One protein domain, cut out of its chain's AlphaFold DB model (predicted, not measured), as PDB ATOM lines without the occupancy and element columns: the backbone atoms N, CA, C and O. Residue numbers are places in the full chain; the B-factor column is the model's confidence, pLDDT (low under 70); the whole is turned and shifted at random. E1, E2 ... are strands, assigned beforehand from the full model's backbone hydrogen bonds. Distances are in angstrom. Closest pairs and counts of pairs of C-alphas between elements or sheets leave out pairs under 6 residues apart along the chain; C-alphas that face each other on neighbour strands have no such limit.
ATOM      1  N   ASN A   2      97.340  95.730 194.156       90.56
ATOM      2  CA  ASN A   2      96.027  96.054 194.730       90.56
ATOM      3  C   ASN A   2      95.940  95.636 196.215       90.56
ATOM      4  O   ASN A   2      95.126  96.176 196.955       90.56
ATOM      5  N   ARG A   3      96.799  94.697 196.653       93.75
ATOM      6  CA  ARG A   3      96.949  94.225 198.041       93.75
ATOM      7  C   ARG A   3      98.436  94.014 198.379       93.75
ATOM      8  O   ARG A   3      98.926  92.898 198.254       93.75
ATOM      9  N   PRO A   4      99.200  95.075 198.693       95.75
ATOM     10  CA  PRO A   4     100.613  94.932 199.044       95.75
ATOM     11  C   PRO A   4     100.788  94.254 200.409       95.75
ATOM     12  O   PRO A   4     100.029  94.527 201.340       95.75
ATOM     13  N   ASP A   5     101.826  93.432 200.556       94.75
ATOM     14  CA  ASP A   5     102.207  92.826 201.833       94.75
ATOM     15  C   ASP A   5     102.885  93.856 202.752       94.75
ATOM     16  O   ASP A   5     104.112  93.953 202.836       94.75
ATOM     17  N   GLN A   6     102.065  94.671 203.418       94.88
ATOM     18  CA  GLN A   6     102.522  95.696 204.358       94.88
ATOM     19  C   GLN A   6     103.006  95.119 205.689       94.88
ATOM     20  O   GLN A   6     103.823  95.763 206.344       94.88
ATOM     21  N   LYS A   7     102.525  93.930 206.080       95.88
ATOM     22  CA  LYS A   7     102.884  93.294 207.353       95.88
ATOM     23  C   LYS A   7     104.368  92.944 207.372       95.88
ATOM     24  O   LYS A   7     105.060  93.308 208.317       95.88
ATOM     25  N   ASP A   8     104.841  92.323 206.293       95.88
ATOM     26  CA  ASP A   8     106.239  91.910 206.157       95.88
ATOM     27  C   ASP A   8     107.044  92.885 205.275       95.88
ATOM     28  O   ASP A   8     108.223  92.671 204.997       95.88
ATOM     29  N   ASN A   9     106.414  93.983 204.827       95.88
ATOM     30  CA  ASN A   9     107.005  95.038 203.999       95.88
ATOM     31  C   ASN A   9     107.679  94.510 202.711       95.88
ATOM     32  O   ASN A   9     108.625  95.104 202.192       95.88
ATOM     33  N   ARG A  10     107.166  93.403 202.156       96.81
ATOM     34  CA  ARG A  10     107.742  92.732 200.974       96.81
ATOM     35  C   ARG A  10     107.333  93.359 199.642       96.81
ATOM     36  O   ARG A  10     107.755  92.904 198.589       96.81
ATOM     37  N   TRP A  11     106.522  94.412 199.659       96.38
ATOM     38  CA  TRP A  11     106.054  95.114 198.457       96.38
ATOM     39  C   TRP A  11     107.073  96.114 197.882       96.38
ATOM     40  O   TRP A  11     106.797  96.741 196.859       96.38
ATOM     41  N   ARG A  12     108.238  96.284 198.527       96.62
ATOM     42  CA  ARG A  12     109.321  97.178 198.091       96.62
ATOM     43  C   ARG A  12     110.694  96.541 198.295       96.62
ATOM     44  O   ARG A  12     110.881  95.749 199.212       96.62
ATOM     45  N   LEU A  13     111.658  96.956 197.478       96.19
ATOM     46  CA  LEU A  13     113.073  96.614 197.607       96.19
ATOM     47  C   LEU A  13     113.900  97.901 197.571       96.19
ATOM     48  O   LEU A  13     113.547  98.846 196.866       96.19
ATOM     49  N   VAL A  14     114.999  97.928 198.320       96.31
ATOM     50  CA  VAL A  14     116.008  98.989 198.244       96.31
ATOM     51  C   VAL A  14     117.307  98.325 197.813       96.31
ATOM     52  O   VAL A  14     117.793  97.434 198.502       96.31
ATOM     53  N   LEU A  15     117.830  98.736 196.660       96.12
ATOM     54  CA  LEU A  15     119.123  98.296 196.140       96.12
ATOM     55  C   LEU A  15     120.114  99.439 196.319       96.12
ATOM     56  O   LEU A  15     119.820 100.578 195.944       96.12
ATOM     57  N   THR A  16     121.274  99.144 196.888       96.62
ATOM     58  CA  THR A  16     122.376 100.103 196.932       96.62
ATOM     59  C   THR A  16     123.057 100.173 195.568       96.62
ATOM     60  O   THR A  16     122.847  99.324 194.699       96.62
ATOM     61  N   ARG A  17     123.893 101.193 195.351       95.69
ATOM     62  CA  ARG A  17     124.631 101.317 194.088       95.69
ATOM     63  C   ARG A  17     125.568 100.130 193.845       95.69
ATOM     64  O   ARG A  17     125.739  99.755 192.683       95.69
ATOM     65  N   ASP A  18     126.119  99.562 194.912       95.25
ATOM     66  CA  ASP A  18     127.076  98.453 194.869       95.25
ATOM     67  C   ASP A  18     126.395  97.115 194.531       95.25
ATOM     68  O   ASP A  18     127.026  96.223 193.972       95.25
ATOM     69  N   ASP A  19     125.079  97.001 194.757       93.56
ATOM     70  CA  ASP A  19     124.273  95.843 194.343       93.56
ATOM     71  C   ASP A  19     124.027  95.786 192.819       93.56
ATOM     72  O   ASP A  19     123.436  94.819 192.314       93.56
ATOM     73  N   LEU A  20     124.422  96.833 192.082       94.81
ATOM     74  CA  LEU A  20     124.169  96.993 190.652       94.81
ATOM     75  C   LEU A  20     125.441  96.780 189.832       94.81
ATOM     76  O   LEU A  20     126.426  97.510 189.958       94.81
ATOM     77  N   ASN A  21     125.369  95.835 188.899       94.00
ATOM     78  CA  ASN A  21     126.399  95.634 187.893       94.00
ATOM     79  C   ASN A  21     126.149  96.568 186.684       94.00
ATOM     80  O   ASN A  21     124.991  96.762 186.311       94.00
ATOM     81  N   PRO A  22     127.196  97.167 186.082       95.00
ATOM     82  CA  PRO A  22     127.040  98.067 184.936       95.00
ATOM     83  C   PRO A  22     126.547  97.370 183.658       95.00
ATOM     84  O   PRO A  22     125.862  98.001 182.860       95.00
ATOM     85  N   ASP A  23     126.852  96.083 183.490       95.75
ATOM     86  CA  ASP A  23     126.596  95.330 182.257       95.75
ATOM     87  C   ASP A  23     125.491  94.278 182.422       95.75
ATOM     88  O   ASP A  23     124.870  93.850 181.447       95.75
ATOM     89  N   LYS A  24     125.242  93.831 183.659       94.25
ATOM     90  CA  LYS A  24     124.270  92.778 183.976       94.25
ATOM     91  C   LYS A  24     123.089  93.339 184.774       94.25
ATOM     92  O   LYS A  24     123.290  93.852 185.877       94.25
ATOM     93  N   PRO A  25     121.847  93.190 184.284       95.31
ATOM     94  CA  PRO A  25     120.675  93.626 185.029       95.31
ATOM     95  C   PRO A  25     120.433  92.748 186.263       95.31
ATOM     96  O   PRO A  25     120.827  91.581 186.321       95.31
ATOM     97  N   ARG A  26     119.713  93.304 187.241       96.44
ATOM     98  CA  ARG A  26     119.129  92.538 188.346       96.44
ATOM     99  C   ARG A  26     117.704  92.134 187.986       96.44
ATOM    100  O   ARG A  26     116.923  92.968 187.536       96.44
ATOM    101  N   THR A  27     117.360  90.872 188.222       97.00
ATOM    102  CA  THR A  27     116.003  90.362 187.996       97.00
ATOM    103  C   THR A  27     115.196  90.449 189.284       97.00
ATOM    104  O   THR A  27     115.647  89.991 190.335       97.00
ATOM    105  N   ILE A  28     113.998  91.023 189.194       97.62
ATOM    106  CA  ILE A  28     113.024  91.068 190.287       97.62
ATOM    107  C   ILE A  28     111.842  90.185 189.895       97.62
ATOM    108  O   ILE A  28     111.247  90.373 188.836       97.62
ATOM    109  N   GLU A  29     111.513  89.228 190.754       97.50
ATOM    110  CA  GLU A  29     110.331  88.384 190.634       97.50
ATOM    111  C   GLU A  29     109.134  89.049 191.318       97.50
ATOM    112  O   GLU A  29     109.253  89.618 192.411       97.50
ATOM    113  N   LEU A  30     107.978  88.982 190.655       96.62
ATOM    114  CA  LEU A  30     106.720  89.532 191.142       96.62
ATOM    115  C   LEU A  30     105.843  88.402 191.679       96.62
ATOM    116  O   LEU A  30     105.494  87.484 190.939       96.62
ATOM    117  N   GLY A  31     105.445  88.508 192.942       94.19
ATOM    118  CA  GLY A  31     104.407  87.671 193.533       94.19
ATOM    119  C   GLY A  31     103.121  88.448 193.803       94.19
ATOM    120  O   GLY A  31     103.018  89.649 193.534       94.19
ATOM    121  N   ASP A  32     102.125  87.777 194.386       94.62
ATOM    122  CA  ASP A  32     100.898  88.448 194.825       94.62
ATOM    123  C   ASP A  32     101.171  89.303 196.070       94.62
ATOM    124  O   ASP A  32     101.271  88.809 197.192       94.62
ATOM    125  N   GLY A  33     101.360  90.603 195.850       94.94
ATOM    126  CA  GLY A  33     101.588  91.573 196.921       94.94
ATOM    127  C   GLY A  33     103.044  91.738 197.361       94.94
ATOM    128  O   GLY A  33     103.297  92.572 198.232       94.94
ATOM    129  N   TRP A  34     103.997  91.011 196.769       96.75
ATOM    130  CA  TRP A  34     105.415  91.058 197.148       96.75
ATOM    131  C   TRP A  34     106.381  91.060 195.952       96.75
ATOM    132  O   TRP A  34     106.016  90.725 194.825       96.75
ATOM    133  N   LEU A  35     107.626  91.460 196.220       97.81
ATOM    134  CA  LEU A  35     108.776  91.485 195.316       97.81
ATOM    135  C   LEU A  35     109.903  90.616 195.892       97.81
ATOM    136  O   LEU A  35     110.148  90.660 197.098       97.81
ATOM    137  N   SER A  36     110.616  89.867 195.050       96.69
ATOM    138  CA  SER A  36     111.851  89.174 195.444       96.69
ATOM    139  C   SER A  36     112.974  89.480 194.467       96.69
ATOM    140  O   SER A  36     112.779  89.494 193.253       96.69
ATOM    141  N   LEU A  37     114.165  89.735 195.000       97.00
ATOM    142  CA  LEU A  37     115.367  89.922 194.204       97.00
ATOM    143  C   LEU A  37     115.969  88.554 193.888       97.00
ATOM    144  O   LEU A  37     116.394  87.839 194.796       97.00
ATOM    145  N   VAL A  38     116.043  88.204 192.607       96.50
ATOM    146  CA  VAL A  38     116.629  86.928 192.194       96.50
ATOM    147  C   VAL A  38     118.144  86.957 192.461       96.50
ATOM    148  O   VAL A  38     118.814  87.932 192.080       96.50
ATOM    149  N   PRO A  39     118.710  85.917 193.104       93.00
ATOM    150  CA  PRO A  39     120.152  85.792 193.270       93.00
ATOM    151  C   PRO A  39     120.867  85.732 191.918       93.00
ATOM    152  O   PRO A  39     120.398  85.094 190.975       93.00
ATOM    153  N   VAL A  40     122.024  86.380 191.827       89.75
ATOM    154  CA  VAL A  40     122.899  86.229 190.661       89.75
ATOM    155  C   VAL A  40     123.554  84.850 190.764       89.75
ATOM    156  O   VAL A  40     124.079  84.509 191.820       89.75
ATOM    157  N   LYS A  41     123.478  84.038 189.705       80.81
ATOM    158  CA  LYS A  41     124.210  82.764 189.645       80.81
ATOM    159  C   LYS A  41     125.697  83.054 189.426       80.81
ATOM    160  O   LYS A  41     126.011  83.936 188.624       80.81
ATOM    161  N   GLU A  42     126.554  82.330 190.141       66.31
ATOM    162  CA  GLU A  42     128.011  82.331 189.932       66.31
ATOM    163  C   GLU A  42     128.388  81.771 188.554       66.31
ATOM    164  O   GLU A  42     127.707  80.822 188.088       66.31
TER     165      GLU A  42
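What this domain is: This is residues 2 to 42 of the 42 residues of the protein "Type VI secretion system lipoprotein TssJ" of Escherichia coli (UniProt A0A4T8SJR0). The model has little regular structure: a long stretch with no named element, residues 2 to 27, runs out along the long axis and folds back into one small hairpin, E1 then E2, after which the last residues run out again. Residues 16 to 23, at the fold-back, stick out. The printed part has 41 residues with no named helix and two antiparallel strands, 6 residues in all, class all strand. It is loose, with a radius of gyration of the C-alphas of 12.0 A, and elongated, spanning 34 by 17 by 16 A.

Where its parts are: C-alpha 2 is at (96.027, 96.054, 194.730). E1, residues 28 to 30, is 6.5 A long and begins at C-alpha 28, (113.024, 91.068, 190.287). E2, residues 35 to 37, is 6.9 A long and ends at C-alpha 37, (115.367, 89.922, 194.204).

How they stand to each other: E1 and E2 form a hairpin with a tight link of 4 residues. They are antiparallel neighbours, with 153 degrees between their directions. C-alphas 28 and 37 face each other at 4.7 A. N 29 and O 36, at 2.8 A, are within hydrogen-bond range.

The domain as a whole: The C-alphas farthest apart, of Asn 2 and Glu 42, are 35.1 A apart. The printed part has no cut. Mean pLDDT of the printed part is 94.4; residue 42 is under 70.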